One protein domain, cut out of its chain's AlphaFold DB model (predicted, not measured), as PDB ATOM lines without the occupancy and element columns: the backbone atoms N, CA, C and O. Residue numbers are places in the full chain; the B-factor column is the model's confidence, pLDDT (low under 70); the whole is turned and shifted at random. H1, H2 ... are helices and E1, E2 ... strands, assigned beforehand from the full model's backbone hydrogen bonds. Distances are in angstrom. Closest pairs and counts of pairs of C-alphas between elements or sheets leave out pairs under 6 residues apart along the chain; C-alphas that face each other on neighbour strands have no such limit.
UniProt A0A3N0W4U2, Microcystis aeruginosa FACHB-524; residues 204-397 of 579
ATOM      1  N   SER A 204      32.989  32.179  45.173       65.00
ATOM      2  CA  SER A 204      32.253  31.285  44.279       65.00
ATOM      3  C   SER A 204      31.307  30.368  45.067       65.00
ATOM      4  O   SER A 204      31.544  30.014  46.228       65.00
ATOM      5  N   LEU A 205      30.183  30.012  44.439       65.94
ATOM      6  CA  LEU A 205      29.154  29.148  45.034       65.94
ATOM      7  C   LEU A 205      29.752  27.813  45.509       65.94
ATOM      8  O   LEU A 205      29.473  27.358  46.616       65.94
ATOM      9  N   ASP A 206      30.658  27.274  44.702       69.69
ATOM     10  CA  ASP A 206      31.450  26.067  44.922       69.69
ATOM     11  C   ASP A 206      32.276  26.107  46.219       69.69
ATOM     12  O   ASP A 206      32.254  25.167  47.018       69.69
ATOM     13  N   GLN A 207      32.965  27.219  46.483       71.50
ATOM     14  CA  GLN A 207      33.780  27.376  47.692       71.50
ATOM     15  C   GLN A 207      32.928  27.616  48.936       71.50
ATOM     16  O   GLN A 207      33.191  27.055  50.004       71.50
ATOM     17  N   ASN A 208      31.850  28.385  48.789       70.81
ATOM     18  CA  ASN A 208      30.867  28.560  49.851       70.81
ATOM     19  C   ASN A 208      30.223  27.227  50.253       70.81
ATOM     20  O   ASN A 208      30.014  26.989  51.445       70.81
ATOM     21  N   PHE A 209      29.953  26.335  49.294       76.75
ATOM     22  CA  PHE A 209      29.490  24.986  49.604       76.75
ATOM     23  C   PHE A 209      30.504  24.240  50.472       76.75
ATOM     24  O   PHE A 209      30.134  23.786  51.555       76.75
ATOM     25  N   LEU A 210      31.770  24.149  50.047       81.25
ATOM     26  CA  LEU A 210      32.806  23.420  50.787       81.25
ATOM     27  C   LEU A 210      32.948  23.922  52.227       81.25
ATOM     28  O   LEU A 210      32.972  23.116  53.159       81.25
ATOM     29  N   LEU A 211      32.960  25.240  52.432       75.31
ATOM     30  CA  LEU A 211      33.049  25.848  53.763       75.31
ATOM     31  C   LEU A 211      31.872  25.448  54.667       75.31
ATOM     32  O   LEU A 211      32.065  25.111  55.836       75.31
ATOM     33  N   ARG A 212      30.641  25.450  54.138       76.56
ATOM     34  CA  ARG A 212      29.432  25.122  54.916       76.56
ATOM     35  C   ARG A 212      29.244  23.617  55.108       76.56
ATOM     36  O   ARG A 212      28.831  23.187  56.185       76.56
ATOM     37  N   ALA A 213      29.564  22.816  54.097       84.12
ATOM     38  CA  ALA A 213      29.470  21.361  54.138       84.12
ATOM     39  C   ALA A 213      30.525  20.743  55.059       84.12
ATOM     40  O   ALA A 213      30.239  19.751  55.726       84.12
ATOM     41  N   SER A 214      31.710  21.352  55.163       84.25
ATOM     42  CA  SER A 214      32.814  20.848  55.986       84.25
ATOM     43  C   SER A 214      32.397  20.516  57.419       84.25
ATOM     44  O   SER A 214      32.660  19.417  57.899       84.25
ATOM     45  N   GLY A 215      31.671  21.417  58.089       76.94
ATOM     46  CA  GLY A 215      31.230  21.196  59.471       76.94
ATOM     47  C   GLY A 215      30.210  20.063  59.631       76.94
ATOM     48  O   GLY A 215      30.210  19.394  60.662       76.94
ATOM     49  N   LEU A 216      29.361  19.841  58.620       82.00
ATOM     50  CA  LEU A 216      28.372  18.759  58.598       82.00
ATOM     51  C   LEU A 216      29.045  17.403  58.377       82.00
ATOM     52  O   LEU A 216      28.776  16.456  59.107       82.00
ATOM     53  N   PHE A 217      29.927  17.322  57.381       90.00
ATOM     54  CA  PHE A 217      30.568  16.072  56.978       90.00
ATOM     55  C   PHE A 217      31.664  15.641  57.962       90.00
ATOM     56  O   PHE A 217      31.838  14.447  58.175       90.00
ATOM     57  N   ALA A 218      32.351  16.577  58.625       87.44
ATOM     58  CA  ALA A 218      33.382  16.247  59.615       87.44
ATOM     59  C   ALA A 218      32.843  15.565  60.882       87.44
ATOM     60  O   ALA A 218      33.565  14.821  61.539       87.44
ATOM     61  N   ASN A 219      31.585  15.824  61.244       83.31
ATOM     62  CA  ASN A 219      30.960  15.237  62.432       83.31
ATOM     63  C   ASN A 219      30.262  13.901  62.146       83.31
ATOM     64  O   ASN A 219      29.759  13.272  63.077       83.31
ATOM     65  N   ALA A 220      30.165  13.499  60.877       90.06
ATOM     66  CA  ALA A 220      29.515  12.251  60.523       90.06
ATOM     67  C   ALA A 220      30.397  11.068  60.944       90.06
ATOM     68  O   ALA A 220      31.607  11.072  60.727       90.06
ATOM     69  N   THR A 221      29.788  10.042  61.532       90.62
ATOM     70  CA  THR A 221      30.461   8.774  61.850       90.62
ATOM     71  C   THR A 221      30.615   7.898  60.614       90.62
ATOM     72  O   THR A 221      31.529   7.077  60.552       90.62
ATOM     73  N   ARG A 222      29.734   8.078  59.621       93.19
ATOM     74  CA  ARG A 222      29.776   7.401  58.325       93.19
ATOM     75  C   ARG A 222      29.110   8.241  57.247       93.19
ATOM     76  O   ARG A 222      28.153   8.970  57.517       93.19
ATOM     77  N   ILE A 223      29.615   8.126  56.020       95.06
ATOM     78  CA  ILE A 223      29.151   8.914  54.877       95.06
ATOM     79  C   ILE A 223      28.980   8.014  53.656       95.06
ATOM     80  O   ILE A 223      29.920   7.335  53.250       95.06
ATOM     81  N   TYR A 224      27.803   8.086  53.035       95.81
ATOM     82  CA  TYR A 224      27.529   7.530  51.709       95.81
ATOM     83  C   TYR A 224      27.181   8.677  50.769       95.81
ATOM     84  O   TYR A 224      26.082   9.229  50.834       95.81
ATOM     85  N   ALA A 225      28.128   9.085  49.931       95.69
ATOM     86  CA  ALA A 225      28.004  10.284  49.112       95.69
ATOM     87  C   ALA A 225      27.977   9.978  47.614       95.69
ATOM     88  O   ALA A 225      28.601   9.034  47.140       95.69
ATOM     89  N   THR A 226      27.290  10.832  46.865       95.25
ATOM     90  CA  THR A 226      27.344  10.902  45.407       95.25
ATOM     91  C   THR A 226      27.871  12.274  44.998       95.25
ATOM     92  O   THR A 226      27.411  13.284  45.530       95.25
ATOM     93  N   SER A 227      28.814  12.299  44.058       95.06
ATOM     94  CA  SER A 227      29.339  13.518  43.436       95.06
ATOM     95  C   SER A 227      29.162  13.427  41.920       95.06
ATOM     96  O   SER A 227      29.768  12.563  41.290       95.06
ATOM     97  N   ILE A 228      28.357  14.303  41.333       92.94
ATOM     98  CA  ILE A 228      28.141  14.410  39.890       92.94
ATOM     99  C   ILE A 228      29.094  15.471  39.345       92.94
ATOM    100  O   ILE A 228      29.118  16.603  39.817       92.94
ATOM    101  N   ASP A 229      29.878  15.118  38.335       90.81
ATOM    102  CA  ASP A 229      30.923  15.969  37.758       90.81
ATOM    103  C   ASP A 229      30.457  17.363  37.307       90.81
ATOM    104  O   ASP A 229      31.171  18.346  37.493       90.81
ATOM    105  N   SER A 230      29.252  17.445  36.745       84.69
ATOM    106  CA  SER A 230      28.621  18.680  36.266       84.69
ATOM    107  C   SER A 230      28.082  19.587  37.379       84.69
ATOM    108  O   SER A 230      27.755  20.740  37.104       84.69
ATOM    109  N   LEU A 231      27.987  19.090  38.617       83.25
ATOM    110  CA  LEU A 231      27.494  19.834  39.785       83.25
ATOM    111  C   LEU A 231      28.597  20.087  40.813       83.25
ATOM    112  O   LEU A 231      28.658  21.155  41.412       83.25
ATOM    113  N   SER A 232      29.495  19.123  40.992       84.38
ATOM    114  CA  SER A 232      30.620  19.200  41.913       84.38
ATOM    115  C   SER A 232      31.897  19.742  41.243       84.38
ATOM    116  O   SER A 232      32.990  19.220  41.473       84.38
ATOM    117  N   SER A 233      31.810  20.796  40.424       83.50
ATOM    118  CA  SER A 233      32.981  21.365  39.724       83.50
ATOM    119  C   SER A 233      34.107  21.817  40.659       83.50
ATOM    120  O   SER A 233      35.271  21.855  40.254       83.50
ATOM    121  N   PHE A 234      33.787  22.071  41.931       85.56
ATOM    122  CA  PHE A 234      34.740  22.413  42.985       85.56
ATOM    123  C   PHE A 234      35.878  21.394  43.164       85.56
ATOM    124  O   PHE A 234      36.942  21.765  43.653       85.56
ATOM    125  N   TRP A 235      35.701  20.131  42.755       87.94
ATOM    126  CA  TRP A 235      36.761  19.116  42.819       87.94
ATOM    127  C   TRP A 235      37.950  19.412  41.897       87.94
ATOM    128  O   TRP A 235      39.076  19.047  42.224       87.94
ATOM    129  N   ILE A 236      37.696  20.053  40.755       84.81
ATOM    130  CA  ILE A 236      38.698  20.379  39.727       84.81
ATOM    131  C   ILE A 236      38.853  21.896  39.534       84.81
ATOM    132  O   ILE A 236      39.407  22.347  38.531       84.81
ATOM    133  N   ALA A 237      38.347  22.692  40.479       81.50
ATOM    134  CA  ALA A 237      38.471  24.142  40.454       81.50
ATOM    135  C   ALA A 237      39.933  24.593  40.618       81.50
ATOM    136  O   ALA A 237      40.791  23.860  41.107       81.50
ATOM    137  N   ASN A 238      40.210  25.854  40.264       70.00
ATOM    138  CA  ASN A 238      41.561  26.433  40.290       70.00
ATOM    139  C   ASN A 238      42.232  26.427  41.678       70.00
ATOM    140  O   ASN A 238      43.441  26.621  41.758       70.00
ATOM    141  N   ASN A 239      41.464  26.237  42.757       74.56
ATOM    142  CA  ASN A 239      41.974  26.142  44.122       74.56
ATOM    143  C   ASN A 239      41.619  24.780  44.750       74.56
ATOM    144  O   ASN A 239      40.595  24.662  45.435       74.56
ATOM    145  N   PRO A 240      42.444  23.749  44.519       76.62
ATOM    146  CA  PRO A 240      42.157  22.400  44.987       76.62
ATOM    147  C   PRO A 240      42.324  22.194  46.494       76.62
ATOM    148  O   PRO A 240      41.770  21.238  47.038       76.62
ATOM    149  N   GLU A 241      43.043  23.082  47.184       80.00
ATOM    150  CA  GLU A 241      43.333  22.948  48.617       80.00
ATOM    151  C   GLU A 241      42.063  22.858  49.464       80.00
ATOM    152  O   GLU A 241      41.997  22.081  50.415       80.00
ATOM    153  N   ASN A 242      41.008  23.576  49.081       81.25
ATOM    154  CA  ASN A 242      39.739  23.533  49.806       81.25
ATOM    155  C   ASN A 242      39.023  22.187  49.631       81.25
ATOM    156  O   ASN A 242      38.472  21.651  50.593       81.25
ATOM    157  N   ALA A 243      39.070  21.599  48.433       87.19
ATOM    158  CA  ALA A 243      38.499  20.279  48.173       87.19
ATOM    159  C   ALA A 243      39.300  19.166  48.879       87.19
ATOM    160  O   ALA A 243      38.720  18.226  49.434       87.19
ATOM    161  N   ILE A 244      40.629  19.302  48.924       85.50
ATOM    162  CA  ILE A 244      41.524  18.418  49.684       85.50
ATOM    163  C   ILE A 244      41.240  18.544  51.185       85.50
ATOM    164  O   ILE A 244      41.047  17.531  51.858       85.50
ATOM    165  N   GLY A 245      41.150  19.767  51.711       87.25
ATOM    166  CA  GLY A 245      40.805  20.039  53.107       87.25
ATOM    167  C   GLY A 245      39.454  19.441  53.492       87.25
ATOM    168  O   GLY A 245      39.359  18.719  54.483       87.25
ATOM    169  N   TYR A 246      38.435  19.640  52.651       89.69
ATOM    170  CA  TYR A 246      37.110  19.042  52.820       89.69
ATOM    171  C   TYR A 246      37.131  17.508  52.804       89.69
ATOM    172  O   TYR A 246      36.355  16.868  53.512       89.69
ATOM    173  N   THR A 247      38.016  16.898  52.017       92.12
ATOM    174  CA  THR A 247      38.184  15.439  51.980       92.12
ATOM    175  C   THR A 247      38.853  14.932  53.256       92.12
ATOM    176  O   THR A 247      38.378  13.973  53.856       92.12
ATOM    177  N   ARG A 248      39.905  15.612  53.728       92.12
ATOM    178  CA  ARG A 248      40.695  15.207  54.907       92.12
ATOM    179  C   ARG A 248      39.920  15.196  56.221       92.12
ATOM    180  O   ARG A 248      40.271  14.441  57.120       92.12
ATOM    181  N   ILE A 249      38.899  16.040  56.349       90.38
ATOM    182  CA  ILE A 249      38.066  16.111  57.558       90.38
ATOM    183  C   ILE A 249      36.955  15.055  57.592       90.38
ATOM    184  O   ILE A 249      36.296  14.918  58.615       90.38
ATOM    185  N   GLN A 250      36.716  14.333  56.493       94.06
ATOM    186  CA  GLN A 250      35.721  13.261  56.441       94.06
ATOM    187  C   GLN A 250      36.257  11.978  57.095       94.06
ATOM    188  O   GLN A 250      37.467  11.723  57.035       94.06
ATOM    189  N   PRO A 251      35.380  11.144  57.682       93.62
ATOM    190  CA  PRO A 251      35.786   9.887  58.296       93.62
ATOM    191  C   PRO A 251      36.347   8.918  57.242       93.62
ATOM    192  O   PRO A 251      35.907   8.913  56.087       93.62
ATOM    193  N   SER A 252      37.315   8.083  57.632       94.62
ATOM    194  CA  SER A 252      37.982   7.136  56.721       94.62
ATOM    195  C   SER A 252      37.004   6.134  56.104       94.62
ATOM    196  O   SER A 252      37.108   5.815  54.930       94.62
ATOM    197  N   ASN A 253      35.974   5.722  56.840       94.81
ATOM    198  CA  ASN A 253      34.928   4.812  56.364       94.81
ATOM    199  C   ASN A 253      33.923   5.437  55.367       94.81
ATOM    200  O   ASN A 253      32.848   4.874  55.133       94.81
ATOM    201  N   THR A 254      34.236   6.605  54.800       96.69
ATOM    202  CA  THR A 254      33.405   7.253  53.783       96.69
ATOM    203  C   THR A 254      33.396   6.436  52.497       96.69
ATOM    204  O   THR A 254      34.431   6.034  51.964       96.69
ATOM    205  N   MET A 255      32.202   6.245  51.950       97.75
ATOM    206  CA  MET A 255      31.996   5.654  50.642       97.75
ATOM    207  C   MET A 255      31.426   6.701  49.685       97.75
ATOM    208  O   MET A 255      30.403   7.326  49.968       97.75
ATOM    209  N   ARG A 256      32.084   6.913  48.543       97.75
ATOM    210  CA  ARG A 256      31.713   7.974  47.598       97.75
ATOM    211  C   ARG A 256      31.620   7.458  46.172       97.75
ATOM    212  O   ARG A 256      32.602   6.959  45.636       97.75
ATOM    213  N   LEU A 257      30.461   7.638  45.549       97.44
ATOM    214  CA  LEU A 257      30.232   7.380  44.133       97.44
ATOM    215  C   LEU A 257      30.422   8.664  43.326       97.44
ATOM    216  O   LEU A 257      29.666   9.620  43.485       97.44
ATOM    217  N   PHE A 258      31.409   8.675  42.440       97.50
ATOM    218  CA  PHE A 258      31.557   9.713  41.431       97.50
ATOM    219  C   PHE A 258      30.797   9.332  40.162       97.50
ATOM    220  O   PHE A 258      30.886   8.202  39.671       97.50
ATOM    221  N   VAL A 259      30.041  10.290  39.642       95.75
ATOM    222  CA  VAL A 259      29.180  10.136  38.474       95.75
ATOM    223  C   VAL A 259      29.670  11.078  37.391       95.75
ATOM    224  O   VAL A 259      29.772  12.284  37.608       95.75
ATOM    225  N   PHE A 260      29.962  10.516  36.224       94.69
ATOM    226  CA  PHE A 260      30.602  11.242  35.137       94.69
ATOM    227  C   PHE A 260      29.730  11.303  33.887       94.69
ATOM    228  O   PHE A 260      29.221  10.288  33.404       94.69
ATOM    229  N   SER A 261      29.597  12.506  33.340       90.31
ATOM    230  CA  SER A 261      28.911  12.771  32.079       90.31
ATOM    231  C   SER A 261      29.693  12.250  30.866       90.31
ATOM    232  O   SER A 261      29.085  11.839  29.880       90.31
ATOM    233  N   SER A 262      31.028  12.217  30.944       87.88
ATOM    234  CA  SER A 262      31.908  11.856  29.829       87.88
ATOM    235  C   SER A 262      33.201  11.191  30.294       87.88
ATOM    236  O   SER A 262      33.621  11.310  31.453       87.88
ATOM    237  N   ALA A 263      33.868  10.508  29.362       90.00
ATOM    238  CA  ALA A 263      35.170   9.904  29.627       90.00
ATOM    239  C   ALA A 263      36.246  10.973  29.864       90.00
ATOM    240  O   ALA A 263      37.129  10.782  30.704       90.00
ATOM    241  N   LEU A 264      36.161  12.104  29.153       86.50
ATOM    242  CA  LEU A 264      37.049  13.243  29.368       86.50
ATOM    243  C   LEU A 264      36.922  13.812  30.787       86.50
ATOM    244  O   LEU A 264      37.936  14.000  31.457       86.50
ATOM    245  N   SER A 265      35.694  14.037  31.257       90.25
ATOM    246  CA  SER A 265      35.439  14.538  32.611       90.25
ATOM    247  C   SER A 265      35.991  13.581  33.669       90.25
ATOM    248  O   SER A 265      36.765  13.970  34.542       90.25
ATOM    249  N   MET A 266      35.715  12.283  33.521       94.06
ATOM    250  CA  MET A 266      36.280  11.260  34.400       94.06
ATOM    251  C   MET A 266      37.814  11.277  34.416       94.06
ATOM    252  O   MET A 266      38.432  11.133  35.473       94.06
ATOM    253  N   HIS A 267      38.445  11.485  33.258       91.50
ATOM    254  CA  HIS A 267      39.893  11.624  33.166       91.50
ATOM    255  C   HIS A 267      40.420  12.859  33.897       91.50
ATOM    256  O   HIS A 267      41.397  12.740  34.632       91.50
ATOM    257  N   GLN A 268      39.753  14.008  33.786       90.56
ATOM    258  CA  GLN A 268      40.131  15.221  34.523       90.56
ATOM    259  C   GLN A 268      40.116  15.007  36.044       90.56
ATOM    260  O   GLN A 268      40.962  15.553  36.747       90.56
ATOM    261  N   TYR A 269      39.225  14.144  36.539       93.88
ATOM    262  CA  TYR A 269      39.093  13.798  37.955       93.88
ATOM    263  C   TYR A 269      40.073  12.725  38.452       93.88
ATOM    264  O   TYR A 269      40.047  12.383  39.635       93.88
ATOM    265  N   ARG A 270      40.964  12.187  37.608       93.81
ATOM    266  CA  ARG A 270      41.869  11.076  37.972       93.81
ATOM    267  C   ARG A 270      42.646  11.328  39.276       93.81
ATOM    268  O   ARG A 270      42.767  10.426  40.107       93.81
ATOM    269  N   TYR A 271      43.144  12.548  39.485       90.56
ATOM    270  CA  TYR A 271      43.852  12.917  40.717       90.56
ATOM    271  C   TYR A 271      42.916  13.103  41.913       90.56
ATOM    272  O   TYR A 271      43.238  12.629  43.000       90.56
ATOM    273  N   VAL A 272      41.732  13.690  41.708       92.06
ATOM    274  CA  VAL A 272      40.678  13.791  42.735       92.06
ATOM    275  C   VAL A 272      40.354  12.404  43.284       92.06
ATOM    276  O   VAL A 272      40.424  12.180  44.487       92.06
ATOM    277  N   LEU A 273      40.065  11.452  42.394       94.75
ATOM    278  CA  LEU A 273      39.737  10.073  42.754       94.75
ATOM    279  C   LEU A 273      40.885   9.395  43.517       94.75
ATOM    280  O   LEU A 273      40.649   8.659  44.473       94.75
ATOM    281  N   THR A 274      42.129   9.695  43.134       94.00
ATOM    282  CA  THR A 274      43.327   9.196  43.819       94.00
ATOM    283  C   THR A 274      43.432   9.728  45.249       94.00
ATOM    284  O   THR A 274      43.655   8.941  46.168       94.00
ATOM    285  N   GLU A 275      43.261  11.033  45.463       92.62
ATOM    286  CA  GLU A 275      43.340  11.634  46.803       92.62
ATOM    287  C   GLU A 275      42.187  11.184  47.709       92.62
ATOM    288  O   GLU A 275      42.407  10.857  48.873       92.62
ATOM    289  N   GLN A 276      40.979  11.066  47.158       94.69
ATOM    290  CA  GLN A 276      39.823  10.493  47.854       94.69
ATOM    291  C   GLN A 276      40.109   9.060  48.315       94.69
ATOM    292  O   GLN A 276      39.881   8.707  49.470       94.69
ATOM    293  N   HIS A 277      40.675   8.235  47.431       94.56
ATOM    294  CA  HIS A 277      41.026   6.861  47.765       94.56
ATOM    295  C   HIS A 277      42.108   6.781  48.848       94.56
ATOM    296  O   HIS A 277      42.001   5.955  49.752       94.56
ATOM    297  N   LYS A 278      43.122   7.657  48.796       94.19
ATOM    298  CA  LYS A 278      44.154   7.747  49.841       94.19
ATOM    299  C   LYS A 278      43.561   8.109  51.204       94.19
ATOM    300  O   LYS A 278      43.996   7.541  52.200       94.19
ATOM    301  N   GLN A 279      42.592   9.025  51.245       94.19
ATOM    302  CA  GLN A 279      41.934   9.438  52.487       94.19
ATOM    303  C   GLN A 279      41.048   8.331  53.069       94.19
ATOM    304  O   GLN A 279      41.091   8.075  54.270       94.19
ATOM    305  N   TYR A 280      40.216   7.704  52.239       94.00
ATOM    306  CA  TYR A 280      39.227   6.736  52.715       94.00
ATOM    307  C   TYR A 280      39.845   5.356  53.010       94.00
ATOM    308  O   TYR A 280      39.372   4.610  53.867       94.00
ATOM    309  N   GLY A 281      40.964   5.019  52.365       84.50
ATOM    310  CA  GLY A 281      41.753   3.838  52.706       84.50
ATOM    311  C   GLY A 281      40.984   2.519  52.558       84.50
ATOM    312  O   GLY A 281      40.265   2.318  51.581       84.50
ATOM    313  N   SER A 282      41.191   1.598  53.506       85.12
ATOM    314  CA  SER A 282      40.567   0.263  53.523       85.12
ATOM    315  C   SER A 282      39.133   0.251  54.040       85.12
ATOM    316  O   SER A 282      38.380  -0.659  53.700       85.12
ATOM    317  N   ASP A 283      38.780   1.225  54.878       89.81
ATOM    318  CA  ASP A 283      37.510   1.234  55.609       89.81
ATOM    319  C   ASP A 283      36.400   1.909  54.797       89.81
ATOM    320  O   ASP A 283      35.212   1.681  55.036       89.81
ATOM    321  N   GLY A 284      36.789   2.759  53.845       95.19
ATOM    322  CA  GLY A 284      35.910   3.404  52.884       95.19
ATOM    323  C   GLY A 284      36.154   2.929  51.453       95.19
ATOM    324  O   GLY A 284      36.843   1.940  51.192       95.19
ATOM    325  N   ALA A 285      35.556   3.630  50.492       96.38
ATOM    326  CA  ALA A 285      35.723   3.306  49.079       96.38
ATOM    327  C   ALA A 285      35.372   4.479  48.160       96.38
ATOM    328  O   ALA A 285      34.487   5.286  48.441       96.38
ATOM    329  N   VAL A 286      36.047   4.525  47.012       97.38
ATOM    330  CA  VAL A 286      35.721   5.437  45.915       97.38
ATOM    331  C   VAL A 286      35.182   4.606  44.765       97.38
ATOM    332  O   VAL A 286      35.830   3.661  44.316       97.38
ATOM    333  N   PHE A 287      33.996   4.961  44.296       97.69
ATOM    334  CA  PHE A 287      33.299   4.312  43.200       97.69
ATOM    335  C   PHE A 287      33.123   5.278  42.036       97.69
ATOM    336  O   PHE A 287      33.166   6.495  42.208       97.69
ATOM    337  N   MET A 288      32.919   4.731  40.844       97.31
ATOM    338  CA  MET A 288      32.819   5.480  39.598       97.31
ATOM    339  C   MET A 288      31.723   4.872  38.730       97.31
ATOM    340  O   MET A 288      31.646   3.647  38.604       97.31
ATOM    341  N   CYS A 289      30.916   5.706  38.085       95.94
ATOM    342  CA  CYS A 289      29.996   5.265  37.041       95.94
ATOM    343  C   CYS A 289      29.718   6.383  36.027       95.94
ATOM    344  O   CYS A 289      30.048   7.549  36.263       95.94
ATOM    345  N   SER A 290      29.113   6.026  34.895       93.50
ATOM    346  CA  SER A 290      28.577   7.011  33.958       93.50
ATOM    347  C   SER A 290      27.245   7.577  34.462       93.50
ATOM    348  O   SER A 290      26.557   6.965  35.283       93.50
ATOM    349  N   ILE A 291      26.844   8.736  33.942       91.12
ATOM    350  CA  ILE A 291      25.539   9.336  34.250       91.12
ATOM    351  C   ILE A 291      24.363   8.412  33.887       91.12
ATOM    352  O   ILE A 291      23.367   8.362  34.609       91.12
ATOM    353  N   ASP A 292      24.493   7.618  32.821       88.44
ATOM    354  CA  ASP A 292      23.481   6.646  32.394       88.44
ATOM    355  C   ASP A 292      23.338   5.514  33.421       88.44
ATOM    356  O   ASP A 292      22.236   5.204  33.881       88.44
ATOM    357  N   SER A 293      24.466   4.953  33.854       91.94
ATOM    358  CA  SER A 293      24.547   3.947  34.916       91.94
ATOM    359  C   SER A 293      23.988   4.450  36.245       91.94
ATOM    360  O   SER A 293      23.228   3.750  36.917       91.94
ATOM    361  N   TYR A 294      24.294   5.695  36.597       92.69
ATOM    362  CA  TYR A 294      23.740   6.343  37.777       92.69
ATOM    363  C   TYR A 294      22.218   6.502  37.697       92.69
ATOM    364  O   TYR A 294      21.510   6.210  38.661       92.69
ATOM    365  N   ASN A 295      21.683   6.899  36.540       88.94
ATOM    366  CA  ASN A 295      20.238   7.007  36.337       88.94
ATOM    367  C   ASN A 295      19.525   5.650  36.468       88.94
ATOM    368  O   ASN A 295      18.397   5.606  36.971       88.94
ATOM    369  N   LEU A 296      20.176   4.555  36.057       89.56
ATOM    370  CA  LEU A 296      19.694   3.188  36.284       89.56
ATOM    371  C   LEU A 296      19.699   2.834  37.779       89.56
ATOM    372  O   LEU A 296      18.667   2.405  38.294       89.56
ATOM    373  N   LEU A 297      20.813   3.080  38.476       90.62
ATOM    374  CA  LEU A 297      20.976   2.845  39.919       90.62
ATOM    375  C   LEU A 297      19.928   3.599  40.750       90.62
ATOM    376  O   LEU A 297      19.224   3.026  41.576       90.62
ATOM    377  N   VAL A 298      19.787   4.903  40.515       89.56
ATOM    378  CA  VAL A 298      18.792   5.740  41.197       89.56
ATOM    379  C   VAL A 298      17.373   5.304  40.829       89.56
ATOM    380  O   VAL A 298      16.472   5.346  41.667       89.56
ATOM    381  N   GLY A 299      17.161   4.889  39.578       87.19
ATOM    382  CA  GLY A 299      15.882   4.401  39.076       87.19
ATOM    383  C   GLY A 299      15.405   3.106  39.727       87.19
ATOM    384  O   GLY A 299      14.196   2.947  39.886       87.19
ATOM    385  N   SER A 300      16.323   2.212  40.104       87.38
ATOM    386  CA  SER A 300      16.003   0.936  40.750       87.38
ATOM    387  C   SER A 300      15.905   1.044  42.271       87.38
ATOM    388  O   SER A 300      15.040   0.405  42.865       87.38
ATOM    389  N   LEU A 301      16.781   1.832  42.902       85.31
ATOM    390  CA  LEU A 301      16.908   1.860  44.360       85.31
ATOM    391  C   LEU A 301      15.980   2.874  45.029       85.31
ATOM    392  O   LEU A 301      15.601   2.692  46.186       85.31
ATOM    393  N   LEU A 302      15.629   3.965  44.342       86.44
ATOM    394  CA  LEU A 302      14.886   5.065  44.951       86.44
ATOM    395  C   LEU A 302      13.441   5.098  44.459       86.44
ATOM    396  O   LEU A 302      13.150   5.001  43.267       86.44
ATOM    397  N   ASN A 303      12.509   5.330  45.387       86.12
ATOM    398  CA  ASN A 303      11.117   5.567  45.021       86.12
ATOM    399  C   ASN A 303      10.972   6.834  44.153       86.12
ATOM    400  O   ASN A 303      11.795   7.753  44.203       86.12
ATOM    401  N   ALA A 304       9.881   6.914  43.386       85.25
ATOM    402  CA  ALA A 304       9.660   7.986  42.411       85.25
ATOM    403  C   ALA A 304       9.734   9.406  43.009       85.25
ATOM    404  O   ALA A 304      10.238  10.325  42.360       85.25
ATOM    405  N   ASN A 305       9.267   9.591  44.249       83.44
ATOM    406  CA  ASN A 305       9.289  10.892  44.919       83.44
ATOM    407  C   ASN A 305      10.715  11.327  45.261       83.44
ATOM    408  O   ASN A 305      11.094  12.466  44.989       83.44
ATOM    409  N   LEU A 306      11.514  10.432  45.840       81.44
ATOM    410  CA  LEU A 306      12.891  10.746  46.192       81.44
ATOM    411  C   LEU A 306      13.775  10.869  44.950       81.44
ATOM    412  O   LEU A 306      14.552  11.814  44.863       81.44
ATOM    413  N   ARG A 307      13.585   9.999  43.952       86.62
ATOM    414  CA  ARG A 307      14.245  10.112  42.648       86.62
ATOM    415  C   ARG A 307      14.029  11.491  42.029       86.62
ATOM    416  O   ARG A 307      14.990  12.118  41.609       86.62
ATOM    417  N   ARG A 308      12.794  12.008  42.028       84.25
ATOM    418  CA  ARG A 308      12.505  13.363  41.524       84.25
ATOM    419  C   ARG A 308      13.206  14.453  42.339       84.25
ATOM    420  O   ARG A 308      13.621  15.455  41.776       84.25
ATOM    421  N   ARG A 309      13.328  14.269  43.658       81.81
ATOM    422  CA  ARG A 309      14.004  15.228  44.548       81.81
ATOM    423  C   ARG A 309      15.522  15.249  44.372       81.81
ATOM    424  O   ARG A 309      16.111  16.298  44.616       81.81
ATOM    425  N   LEU A 310      16.116  14.111  44.017       83.50
ATOM    426  CA  LEU A 310      17.563  13.929  43.856       83.50
ATOM    427  C   LEU A 310      18.032  14.036  42.401       83.50
ATOM    428  O   LEU A 310      19.226  14.147  42.159       83.50
ATOM    429  N   ALA A 311      17.114  14.025  41.434       79.62
ATOM    430  CA  ALA A 311      17.442  14.239  40.032       79.62
ATOM    431  C   ALA A 311      18.184  15.572  39.853       79.62
ATOM    432  O   ALA A 311      17.670  16.626  40.230       79.62
ATOM    433  N   GLY A 312      19.392  15.505  39.285       75.88
ATOM    434  CA  GLY A 312      20.243  16.678  39.079       75.88
ATOM    435  C   GLY A 312      20.759  17.308  40.375       75.88
ATOM    436  O   GLY A 312      20.933  18.523  40.418       75.88
ATOM    437  N   LYS A 313      20.957  16.516  41.436       86.44
ATOM    438  CA  LYS A 313      21.555  16.975  42.693       86.44
ATOM    439  C   LYS A 313      22.650  16.034  43.159       86.44
ATOM    440  O   LYS A 313      22.492  14.816  43.094       86.44
ATOM    441  N   ASP A 314      23.685  16.615  43.749       88.94
ATOM    442  CA  ASP A 314      24.601  15.858  44.591       88.94
ATOM    443  C   ASP A 314      23.927  15.574  45.928       88.94
ATOM    444  O   ASP A 314      23.128  16.374  46.434       88.94
ATOM    445  N   PHE A 315      24.232  14.428  46.525       92.25
ATOM    446  CA  PHE A 315      23.688  14.100  47.832       92.25
ATOM    447  C   PHE A 315      24.623  13.230  48.654       92.25
ATOM    448  O   PHE A 315      25.480  12.524  48.129       92.25
ATOM    449  N   ALA A 316      24.419  13.252  49.965       93.56
ATOM    450  CA  ALA A 316      25.053  12.340  50.892       93.56
ATOM    451  C   ALA A 316      24.074  11.902  51.978       93.56
ATOM    452  O   ALA A 316      23.265  12.692  52.464       93.56
ATOM    453  N   PHE A 317      24.195  10.643  52.375       92.81
ATOM    454  CA  PHE A 317      23.640  10.140  53.615       92.81
ATOM    455  C   PHE A 317      24.719  10.222  54.691       92.81
ATOM    456  O   PHE A 317      25.826   9.721  54.496       92.81
ATOM    457  N   LEU A 318      24.396  10.893  55.792       92.00
ATOM    458  CA  LEU A 318      25.289  11.151  56.915       92.00
ATOM    459  C   LEU A 318      24.738  10.444  58.154       92.00
ATOM    460  O   LEU A 318      23.593  10.691  58.539       92.00
ATOM    461  N   GLU A 319      25.536   9.585  58.775       91.19
ATOM    462  CA  GLU A 319      25.231   9.020  60.091       91.19
ATOM    463  C   GLU A 319      25.889   9.874  61.178       91.19
ATOM    464  O   GLU A 319      27.040  10.285  61.033       91.19
ATOM    465  N   PHE A 320      25.169  10.137  62.270       83.38
ATOM    466  CA  PHE A 320      25.702  10.852  63.431       83.38
ATOM    467  C   PHE A 320      25.461  10.062  64.718       83.38
ATOM    468  O   PHE A 320      24.354   9.568  64.950       83.38
ATOM    469  N   GLY A 321      26.483  10.025  65.578       73.12
ATOM    470  CA  GLY A 321      26.435   9.404  66.904       73.12
ATOM    471  C   GLY A 321      26.244   7.882  66.890       73.12
ATOM    472  O   GLY A 321      26.153   7.253  65.838       73.12
ATOM    473  N   ASP A 322      26.153   7.297  68.086       62.53
ATOM    474  CA  ASP A 322      26.063   5.839  68.272       62.53
ATOM    475  C   ASP A 322      24.710   5.253  67.834       62.53
ATOM    476  O   ASP A 322      24.609   4.065  67.545       62.53
ATOM    477  N   GLN A 323      23.660   6.081  67.755       60.88
ATOM    478  CA  GLN A 323      22.324   5.652  67.320       60.88
ATOM    479  C   GLN A 323      22.125   5.695  65.790       60.88
ATOM    480  O   GLN A 323      21.013   5.441  65.334       60.88
ATOM    481  N   ALA A 324      23.165   6.025  65.006       66.81
ATOM    482  CA  ALA A 324      23.197   5.970  63.534       66.81
ATOM    483  C   ALA A 324      21.940   6.523  62.825       66.81
ATOM    484  O   ALA A 324      21.492   5.988  61.811       66.81
ATOM    485  N   LYS A 325      21.334   7.605  63.343       74.31
ATOM    486  CA  LYS A 325      20.167   8.229  62.694       74.31
ATOM    487  C   LYS A 325      20.634   8.843  61.358       74.31
ATOM    488  O   LYS A 325      21.497   9.723  61.398       74.31
ATOM    489  N   PRO A 326      20.096   8.429  60.192       87.00
ATOM    490  CA  PRO A 326      20.593   8.899  58.904       87.00
ATOM    491  C   PRO A 326      20.004  10.268  58.538       87.00
ATOM    492  O   PRO A 326      18.797  10.517  58.644       87.00
ATOM    493  N   TYR A 327      20.859  11.155  58.045       89.31
ATOM    494  CA  TYR A 327      20.501  12.465  57.510       89.31
ATOM    495  C   TYR A 327      20.785  12.506  56.015       89.31
ATOM    496  O   TYR A 327      21.821  12.033  55.566       89.31
ATOM    497  N   LEU A 328      19.885  13.108  55.246       91.25
ATOM    498  CA  LEU A 328      20.084  13.386  53.831       91.25
ATOM    499  C   LEU A 328      20.560  14.829  53.663       91.25
ATOM    500  O   LEU A 328      19.788  15.768  53.885       91.25
ATOM    501  N   ALA A 329      21.804  14.989  53.226       91.00
ATOM    502  CA  ALA A 329      22.336  16.235  52.704       91.00
ATOM    503  C   ALA A 329      22.195  16.243  51.176       91.00
ATOM    504  O   ALA A 329      22.574  15.280  50.519       91.00
ATOM    505  N   THR A 330      21.657  17.311  50.597       89.44
ATOM    506  CA  THR A 330      21.569  17.511  49.144       89.44
ATOM    507  C   THR A 330      22.152  18.859  48.767       89.44
ATOM    508  O   THR A 330      21.878  19.845  49.455       89.44
ATOM    509  N   LEU A 331      22.862  18.902  47.650       82.75
ATOM    510  CA  LEU A 331      23.402  20.107  47.044       82.75
ATOM    511  C   LEU A 331      22.777  20.304  45.655       82.75
ATOM    512  O   LEU A 331      22.790  19.401  44.819       82.75
ATOM    513  N   SER A 332      22.202  21.484  45.434       78.44
ATOM    514  CA  SER A 332      21.859  22.012  44.107       78.44
ATOM    515  C   SER A 332      22.843  23.114  43.714       78.44
ATOM    516  O   SER A 332      23.738  23.458  44.480       78.44
ATOM    517  N   SER A 333      22.642  23.726  42.546       70.00
ATOM    518  CA  SER A 333      23.432  24.876  42.084       70.00
ATOM    519  C   SER A 333      23.393  26.095  43.020       70.00
ATOM    520  O   SER A 333      24.209  26.998  42.883       70.00
ATOM    521  N   ASP A 334      22.419  26.165  43.928       70.62
ATOM    522  CA  ASP A 334      22.113  27.340  44.748       70.62
ATOM    523  C   ASP A 334      21.862  27.039  46.235       70.62
ATOM    524  O   ASP A 334      21.868  27.961  47.051       70.62
ATOM    525  N   THR A 335      21.637  25.777  46.624       76.50
ATOM    526  CA  THR A 335      21.259  25.437  48.003       76.50
ATOM    527  C   THR A 335      21.930  24.170  48.520       76.50
ATOM    528  O   THR A 335      21.989  23.147  47.838       76.50
ATOM    529  N   LEU A 336      22.366  24.226  49.783       82.00
ATOM    530  CA  LEU A 336      22.704  23.063  50.601       82.00
ATOM    531  C   LEU A 336      21.567  22.819  51.594       82.00
ATOM    532  O   LEU A 336      21.261  23.674  52.425       82.00
ATOM    533  N   HIS A 337      20.953  21.644  51.529       85.25
ATOM    534  CA  HIS A 337      19.850  21.260  52.401       85.25
ATOM    535  C   HIS A 337      20.188  19.968  53.142       85.25
ATOM    536  O   HIS A 337      20.492  18.965  52.506       85.25
ATOM    537  N   CYS A 338      20.085  19.963  54.472       86.50
ATOM    538  CA  CYS A 338      20.288  18.776  55.304       86.50
ATOM    539  C   CYS A 338      19.045  18.520  56.160       86.50
ATOM    540  O   CYS A 338      18.581  19.417  56.865       86.50
ATOM    541  N   LYS A 339      18.491  17.307  56.095       87.06
ATOM    542  CA  LYS A 339      17.334  16.898  56.906       87.06
ATOM    543  C   LYS A 339      17.486  15.447  57.344       87.06
ATOM    544  O   LYS A 339      17.911  14.609  56.555       87.06
ATOM    545  N   GLN A 340      17.070  15.147  58.570       84.50
ATOM    546  CA  GLN A 340      16.888  13.770  59.025       84.50
ATOM    547  C   GLN A 340      15.913  13.025  58.097       84.50
ATOM    548  O   GLN A 340      14.905  13.588  57.655       84.50
ATOM    549  N   LEU A 341      16.228  11.773  57.767       83.00
ATOM    550  CA  LEU A 341      15.356  10.940  56.946       83.00
ATOM    551  C   LEU A 341      14.228  10.347  57.775       83.00
ATOM    552  O   LEU A 341      14.458   9.703  58.792       83.00
ATOM    553  N   ASP A 342      13.011  10.503  57.264       75.62
ATOM    554  CA  ASP A 342      11.807   9.951  57.887       75.62
ATOM    555  C   ASP A 342      11.655   8.433  57.611       75.62
ATOM    556  O   ASP A 342      10.834   7.768  58.233       75.62
ATOM    557  N   SER A 343      12.426   7.872  56.663       75.56
ATOM    558  CA  SER A 343      12.287   6.490  56.175       75.56
ATOM    559  C   SER A 343      13.626   5.755  56.140       75.56
ATOM    560  O   SER A 343      14.453   6.012  55.262       75.56
ATOM    561  N   ALA A 344      13.807   4.785  57.039       77.38
ATOM    562  CA  ALA A 344      15.011   3.953  57.113       77.38
ATOM    563  C   ALA A 344      15.216   3.056  55.874       77.38
ATOM    564  O   ALA A 344      16.350   2.773  55.508       77.38
ATOM    565  N   SER A 345      14.138   2.665  55.182       81.25
ATOM    566  CA  SER A 345      14.191   1.734  54.039       81.25
ATOM    567  C   SER A 345      14.991   2.250  52.836       81.25
ATOM    568  O   SER A 345      15.718   1.500  52.196       81.25
ATOM    569  N   VAL A 346      14.886   3.545  52.532       79.88
ATOM    570  CA  VAL A 346      15.659   4.178  51.452       79.88
ATOM    571  C   VAL A 346      17.143   4.146  51.785       79.88
ATOM    572  O   VAL A 346      17.973   3.851  50.928       79.88
ATOM    573  N   TYR A 347      17.458   4.489  53.034       85.44
ATOM    574  CA  TYR A 347      18.822   4.503  53.517       85.44
ATOM    575  C   TYR A 347      19.427   3.099  53.454       85.44
ATOM    576  O   TYR A 347      20.507   2.950  52.893       85.44
ATOM    577  N   SER A 348      18.701   2.076  53.924       87.44
ATOM    578  CA  SER A 348      19.171   0.690  53.878       87.44
ATOM    579  C   SER A 348      19.436   0.217  52.450       87.44
ATOM    580  O   SER A 348      20.524  -0.266  52.189       87.44
ATOM    581  N   SER A 349      18.523   0.435  51.494       88.81
ATOM    582  CA  SER A 349      18.731  -0.038  50.113       88.81
ATOM    583  C   SER A 349      19.960   0.578  49.442       88.81
ATOM    584  O   SER A 349      20.663  -0.096  48.692       88.81
ATOM    585  N   LEU A 350      20.223   1.862  49.695       88.56
ATOM    586  CA  LEU A 350      21.401   2.528  49.148       88.56
ATOM    587  C   LEU A 350      22.670   2.098  49.885       88.56
ATOM    588  O   LEU A 350      23.661   1.778  49.237       88.56
ATOM    589  N   LYS A 351      22.629   2.030  51.217       91.75
ATOM    590  CA  LYS A 351      23.718   1.492  52.032       91.75
ATOM    591  C   LYS A 351      24.116   0.088  51.569       91.75
ATOM    592  O   LYS A 351      25.294  -0.143  51.328       91.75
ATOM    593  N   ASP A 352      23.148  -0.804  51.377       92.62
ATOM    594  CA  ASP A 352      23.376  -2.177  50.919       92.62
ATOM    595  C   ASP A 352      24.025  -2.195  49.529       92.62
ATOM    596  O   ASP A 352      24.946  -2.969  49.285       92.62
ATOM    597  N   ALA A 353      23.612  -1.304  48.621       93.19
ATOM    598  CA  ALA A 353      24.257  -1.171  47.316       93.19
ATOM    599  C   ALA A 353      25.728  -0.739  47.441       93.19
ATOM    600  O   ALA A 353      26.597  -1.348  46.824       93.19
ATOM    601  N   PHE A 354      26.027   0.268  48.266       94.69
ATOM    602  CA  PHE A 354      27.401   0.716  48.514       94.69
ATOM    603  C   PHE A 354      28.261  -0.359  49.194       94.69
ATOM    604  O   PHE A 354      29.411  -0.558  48.798       94.69
ATOM    605  N   ASP A 355      27.704  -1.076  50.172       93.50
ATOM    606  CA  ASP A 355      28.381  -2.184  50.845       93.50
ATOM    607  C   ASP A 355      28.660  -3.334  49.850       93.50
ATOM    608  O   ASP A 355      29.764  -3.876  49.838       93.50
ATOM    609  N   ASN A 356      27.731  -3.634  48.933       93.75
ATOM    610  CA  ASN A 356      27.956  -4.592  47.844       93.75
ATOM    611  C   ASN A 356      29.056  -4.119  46.880       93.75
ATOM    612  O   ASN A 356      29.932  -4.899  46.506       93.75
ATOM    613  N   PHE A 357      29.069  -2.834  46.509       95.25
ATOM    614  CA  PHE A 357      30.130  -2.278  45.662       95.25
ATOM    615  C   PHE A 357      31.498  -2.340  46.341       95.25
ATOM    616  O   PHE A 357      32.518  -2.511  45.670       95.25
ATOM    617  N   ALA A 358      31.553  -2.233  47.670       93.06
ATOM    618  CA  ALA A 358      32.804  -2.321  48.412       93.06
ATOM    619  C   ALA A 358      33.500  -3.683  48.234       93.06
ATOM    620  O   ALA A 358      34.733  -3.735  48.320       93.06
ATOM    621  N   CYS A 359      32.749  -4.745  47.915       91.75
ATOM    622  CA  CYS A 359      33.266  -6.087  47.635       91.75
ATOM    623  C   CYS A 359      33.902  -6.247  46.240       91.75
ATOM    624  O   CYS A 359      34.620  -7.229  46.033       91.75
ATOM    625  N   LEU A 360      33.690  -5.296  45.320       91.25
ATOM    626  CA  LEU A 360      34.244  -5.344  43.963       91.25
ATOM    627  C   LEU A 360      35.779  -5.384  43.981       91.25
ATOM    628  O   LEU A 360      36.442  -4.611  44.686       91.25
ATOM    629  N   GLN A 361      36.344  -6.274  43.169       88.25
ATOM    630  CA  GLN A 361      37.776  -6.436  42.948       88.25
ATOM    631  C   GLN A 361      38.302  -5.523  41.828       88.25
ATOM    632  O   GLN A 361      37.578  -4.755  41.192       88.25
ATOM    633  N   LYS A 362      39.616  -5.583  41.579       80.75
ATOM    634  CA  LYS A 362      40.275  -4.801  40.525       80.75
ATOM    635  C   LYS A 362      39.639  -5.077  39.157       80.75
ATOM    636  O   LYS A 362      39.626  -6.220  38.717       80.75
ATOM    637  N   LEU A 363      39.209  -4.006  38.477       78.06
ATOM    638  CA  LEU A 363      38.521  -4.035  37.174       78.06
ATOM    639  C   LEU A 363      37.191  -4.810  37.178       78.06
ATOM    640  O   LEU A 363      36.569  -4.951  36.125       78.06
ATOM    641  N   GLU A 364      36.736  -5.281  38.339       86.75
ATOM    642  CA  GLU A 364      35.415  -5.867  38.485       86.75
ATOM    643  C   GLU A 364      34.381  -4.750  38.447       86.75
ATOM    644  O   GLU A 364      34.516  -3.708  39.098       86.75
ATOM    645  N   ARG A 365      33.353  -4.977  37.640       86.81
ATOM    646  CA  ARG A 365      32.254  -4.053  37.435       86.81
ATOM    647  C   ARG A 365      30.997  -4.713  37.941       86.81
ATOM    648  O   ARG A 365      30.705  -5.835  37.539       86.81
ATOM    649  N   ASP A 366      30.237  -3.988  38.746       91.44
ATOM    650  CA  ASP A 366      28.903  -4.433  39.113       91.44
ATOM    651  C   ASP A 366      28.056  -4.617  37.843       91.44
ATOM    652  O   ASP A 366      27.933  -3.709  37.014       91.44
ATOM    653  N   ASP A 367      27.496  -5.808  37.648       86.50
ATOM    654  CA  ASP A 367      26.813  -6.136  36.401       86.50
ATOM    655  C   ASP A 367      25.471  -5.423  36.249       86.50
ATOM    656  O   ASP A 367      25.047  -5.166  35.117       86.50
ATOM    657  N   GLN A 368      24.822  -5.072  37.355       88.19
ATOM    658  CA  GLN A 368      23.494  -4.476  37.341       88.19
ATOM    659  C   GLN A 368      23.549  -2.970  37.059       88.19
ATOM    660  O   GLN A 368      22.821  -2.457  36.211       88.19
ATOM    661  N   TYR A 369      24.436  -2.270  37.752       90.12
ATOM    662  CA  TYR A 369      24.538  -0.816  37.794       90.12
ATOM    663  C   TYR A 369      25.787  -0.289  37.107       90.12
ATOM    664  O   TYR A 369      25.940   0.920  36.974       90.12
ATOM    665  N   LYS A 370      26.668  -1.177  36.638       92.38
ATOM    666  CA  LYS A 370      27.895  -0.827  35.912       92.38
ATOM    667  C   LYS A 370      28.801   0.114  36.714       92.38
ATOM    668  O   LYS A 370      29.450   0.984  36.146       92.38
ATOM    669  N   VAL A 371      28.842  -0.069  38.033       95.31
ATOM    670  CA  VAL A 371      29.709   0.684  38.948       95.31
ATOM    671  C   VAL A 371      31.081   0.014  39.014       95.31
ATOM    672  O   VAL A 371      31.177  -1.211  39.081       95.31
ATOM    673  N   LEU A 372      32.144   0.819  38.999       95.75
ATOM    674  CA  LEU A 372      33.522   0.381  39.224       95.75
ATOM    675  C   LEU A 372      34.050   0.921  40.550       95.75
ATOM    676  O   LEU A 372      33.807   2.077  40.898       95.75
ATOM    677  N   LYS A 373      34.858   0.120  41.244       96.38
ATOM    678  CA  LYS A 373      35.652   0.573  42.391       96.38
ATOM    679  C   LYS A 373      36.995   1.128  41.915       96.38
ATOM    680  O   LYS A 373      37.683   0.507  41.105       96.38
ATOM    681  N   TRP A 374      37.379   2.298  42.418       95.81
ATOM    682  CA  TRP A 374      38.698   2.872  42.172       95.81
ATOM    683  C   TRP A 374      39.789   1.985  42.780       95.81
ATOM    684  O   TRP A 374      39.671   1.536  43.921       95.81
ATOM    685  N   VAL A 375      40.883   1.785  42.041       94.75
ATOM    686  CA  VAL A 375      42.074   1.076  42.525       94.75
ATOM    687  C   VAL A 375      43.349   1.875  42.246       94.75
ATOM    688  O   VAL A 375      43.408   2.603  41.253       94.75
ATOM    689  N   PRO A 376      44.420   1.711  43.048       92.88
ATOM    690  CA  PRO A 376      45.661   2.473  42.882       92.88
ATOM    691  C   PRO A 376      46.307   2.370  41.497       92.88
ATOM    692  O   PRO A 376      46.968   3.311  41.059       92.88
ATOM    693  N   SER A 377      46.122   1.256  40.779       94.38
ATOM    694  CA  SER A 377      46.695   1.117  39.438       94.38
ATOM    695  C   SER A 377      46.071   2.079  38.427       94.38
ATOM    696  O   SER A 377      46.760   2.491  37.502       94.38
ATOM    697  N   PHE A 378      44.838   2.548  38.639       94.75
ATOM    698  CA  PHE A 378      44.231   3.578  37.795       94.75
ATOM    699  C   PHE A 378      44.984   4.906  37.854       94.75
ATOM    700  O   PHE A 378      45.004   5.622  36.859       94.75
ATOM    701  N   ALA A 379      45.658   5.228  38.961       91.94
ATOM    702  CA  ALA A 379      46.450   6.453  39.077       91.94
ATOM    703  C   ALA A 379      47.733   6.411  38.230       91.94
ATOM    704  O   ALA A 379      48.123   7.425  37.660       91.94
ATOM    705  N   ASN A 380      48.366   5.236  38.134       90.88
ATOM    706  CA  ASN A 380      49.756   5.114  37.673       90.88
ATOM    707  C   ASN A 380      49.945   4.211  36.440       90.88
ATOM    708  O   ASN A 380      51.050   4.133  35.912       90.88
ATOM    709  N   HIS A 381      48.904   3.505  35.992       93.06
ATOM    710  CA  HIS A 381      48.961   2.580  34.861       93.06
ATOM    711  C   HIS A 381      47.905   2.955  33.816       93.06
ATOM    712  O   HIS A 381      46.729   2.613  33.944       93.06
ATOM    713  N   ASP A 382      48.322   3.673  32.772       89.25
ATOM    714  CA  ASP A 382      47.421   4.161  31.718       89.25
ATOM    715  C   ASP A 382      46.628   3.062  30.995       89.25
ATOM    716  O   ASP A 382      45.456   3.304  30.705       89.25
ATOM    717  N   PRO A 383      47.167   1.850  30.745       92.06
ATOM    718  CA  PRO A 383      46.363   0.765  30.187       92.06
ATOM    719  C   PRO A 383      45.195   0.348  31.092       92.06
ATOM    720  O   PRO A 383      44.083   0.179  30.600       92.06
ATOM    721  N   ASP A 384      45.405   0.247  32.412       93.00
ATOM    722  CA  ASP A 384      44.318  -0.075  33.356       93.00
ATOM    723  C   ASP A 384      43.277   1.047  33.381       93.00
ATOM    724  O   ASP A 384      42.075   0.790  33.437       93.00
ATOM    725  N   TRP A 385      43.741   2.297  33.323       94.06
ATOM    726  CA  TRP A 385      42.863   3.458  33.286       94.06
ATOM    727  C   TRP A 385      42.034   3.521  32.001       94.06
ATOM    728  O   TRP A 385      40.830   3.776  32.051       94.06
ATOM    729  N   LYS A 386      42.648   3.217  30.852       90.88
ATOM    730  CA  LYS A 386      41.952   3.090  29.569       90.88
ATOM    731  C   LYS A 386      40.851   2.037  29.649       90.88
ATOM    732  O   LYS A 386      39.722   2.343  29.286       90.88
ATOM    733  N   LEU A 387      41.150   0.852  30.186       90.38
ATOM    734  CA  LEU A 387      40.161  -0.214  30.364       90.38
ATOM    735  C   LEU A 387      39.006   0.211  31.282       90.38
ATOM    736  O   LEU A 387      37.861  -0.126  31.005       90.38
ATOM    737  N   ALA A 388      39.273   0.984  32.340       92.56
ATOM    738  CA  ALA A 388      38.221   1.518  33.210       92.56
ATOM    739  C   ALA A 388      37.309   2.518  32.473       92.56
ATOM    740  O   ALA A 388      36.083   2.426  32.574       92.56
ATOM    741  N   LEU A 389      37.891   3.437  31.692       91.88
ATOM    742  CA  LEU A 389      37.131   4.368  30.853       91.88
ATOM    743  C   LEU A 389      36.316   3.625  29.785       91.88
ATOM    744  O   LEU A 389      35.150   3.945  29.562       91.88
ATOM    745  N   GLU A 390      36.899   2.612  29.145       88.56
ATOM    746  CA  GLU A 390      36.198   1.756  28.187       88.56
ATOM    747  C   GLU A 390      35.065   0.986  28.860       88.56
ATOM    748  O   GLU A 390      33.979   0.921  28.308       88.56
ATOM    749  N   ALA A 391      35.255   0.459  30.068       88.19
ATOM    750  CA  ALA A 391      34.227  -0.309  30.763       88.19
ATOM    751  C   ALA A 391      33.005   0.533  31.178       88.19
ATOM    752  O   ALA A 391      31.891   0.003  31.216       88.19
ATOM    753  N   LEU A 392      33.191   1.819  31.493       90.06
ATOM    754  CA  LEU A 392      32.100   2.725  31.888       90.06
ATOM    755  C   LEU A 392      31.469   3.468  30.711       90.06
ATOM    756  O   LEU A 392      30.293   3.821  30.767       90.06
ATOM    757  N   PHE A 393      32.236   3.680  29.642       86.44
ATOM    758  CA  PHE A 393      31.812   4.434  28.469       86.44
ATOM    759  C   PHE A 393      31.977   3.628  27.171       86.44
ATOM    760  O   PHE A 393      32.259   4.200  26.116       86.44
ATOM    761  N   SER A 394      31.836   2.298  27.213       71.88
ATOM    762  CA  SER A 394      31.971   1.462  26.011       71.88
ATOM    763  C   SER A 394      30.920   1.857  24.970       71.88
ATOM    764  O   SER A 394      29.863   2.375  25.333       71.88
ATOM    765  N   PRO A 395      31.152   1.617  23.671       59.81
ATOM    766  CA  PRO A 395      30.129   1.793  22.642       59.81
ATOM    767  C   PRO A 395      28.811   1.059  22.955       59.81
ATOM    768  O   PRO A 395      27.749   1.591  22.641       59.81
ATOM    769  N   GLU A 396      28.847  -0.108  23.623       57.72
ATOM    770  CA  GLU A 396      27.621  -0.792  24.066       57.72
ATOM    771  C   GLU A 396      26.917  -0.048  25.212       57.72
ATOM    772  O   GLU A 396      25.691   0.090  25.187       57.72
ATOM    773  N   ALA A 397      27.672   0.489  26.180       52.59
ATOM    774  CA  ALA A 397      27.139   1.341  27.249       52.59
ATOM    775  C   ALA A 397      26.618   2.695  26.714       52.59
ATOM    776  O   ALA A 397      25.629   3.221  27.214       52.59
TER     777      ALA A 397
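Overview. This is residues 204 to 397 of the 579 residues of a protein of Microcystis aeruginosa FACHB-524 (UniProt A0A3N0W4U2). A twisted sheet of six strands is the middle of three layers, helices covering both its faces, with H1, H4 and H5 over one face and H6 and H8 over the other. H3, with the short H2, lies farther out, next to H1 and H5, and the short H9 makes a corner with H10, whose residues 388 to 392 come near the edge strand E3. The printed part has 194 residues, with ten named helices and six named strands in the order H1 E1 H2 H3 E2 H4 H5 E3 H6 H7 E4 E5 E6 H8 H9 H10. The mixed sheet runs E3 E2 E1 E4 E5 E6, with E3, E2 and E1 parallel and the other neighbours antiparallel; the class is mixed, helices and strands. The whole is compact, with a radius of gyration of the C-alphas of 15.6 A, and rounded, spanning 43 by 36 by 31 A.

Arrangement. H1, residues 205 to 218, is on the sheet at a height of 10.0 A, along the strands, at 5 degrees on the local plane to E5, residues 325 to 331. The hub is H3, residues 240 to 248, which touches H1 at a shallow tilt of 17 degrees, the same way; their closest C-alphas, Ser 214 and Tyr 246, are 5.6 A apart. H2, residues 233 to 236, only just touches H1, with 3 pairs of C-alphas within 8 A, closest Asp 206 and Phe 234 at 5.3 A, and H1 does so with residues 206 to 207 alone. H2 and H3 only just touch, with 3 such pairs, and only at the corner. H3 touches H5, residues 270 to 280, the closest C-alphas being Arg 248 and Gln 279, 6.4 A apart. E1, residues 222 to 228, H2, H3 and E2, residues 255 to 260, form a strand-helix-strand unit, two parallel neighbour strands with helices between, whose crossover is right-handed; N 257 and O 225 are 2.8 A apart. E2, H4, residues 263 to 268, H5 and E3, residues 285 to 290, form a second, also right-handed; N 258 and O 287 are 2.8 A apart. H6, residues 291 to 301, is on the face opposite to H1 and stands up from the sheet, rising 48 degrees. H7, residues 304 to 310, is not on the sheet and is close but not clearly touching H6, their closest C-alphas, Val 298 and Arg 307, being 6.5 A apart. E4, residues 314 to 320, is antiparallel to E1, with N 226 and O 315 2.8 A apart. E4, E5 and E6, residues 336 to 340, form a meander, each strand the antiparallel neighbour of the one before, in two hairpins; N 316 and O 329 are 2.8 A apart, as are N 328 and O 339. H8, residues 344 to 358, is on the same face as H6 and runs across the strands, at 80 degrees to E1 on the local plane. H9, residues 377 to 380, touches H5, closest C-alphas Thr 274 and Ala 379 at 6.3 A, and touches H10, residues 382 to 392, only at the corner. Every O i to N i+4 pair is within hydrogen-bond range in H3, H4, H5, H6, H7, H8 and H10; in H1 it is 8 of 10, and H2 and H9 are too short for such a pair.

Along the chain. H1 begins at C-alpha 205, (29.154, 29.148, 45.034), and is 19.9 A long; E1 is 19.8 A, E4 19.5 A, E5 19.9 A and H8 20.8 A. H10 ends at C-alpha 392, (32.100, 2.725, 31.888).

Size, cuts and confidence. The C-alphas farthest apart, those of Asp 322 and Pro 395, are 46.0 A apart. The printed part has no cut. The long link is H8 to H9, residues 359 to 376, of which 372 to 373 pair antiparallel with 287 to 288 of E3. Mean pLDDT of the printed part is 87.0; residues 204 to 206, 322 to 324 and 395 to 397 are under 70.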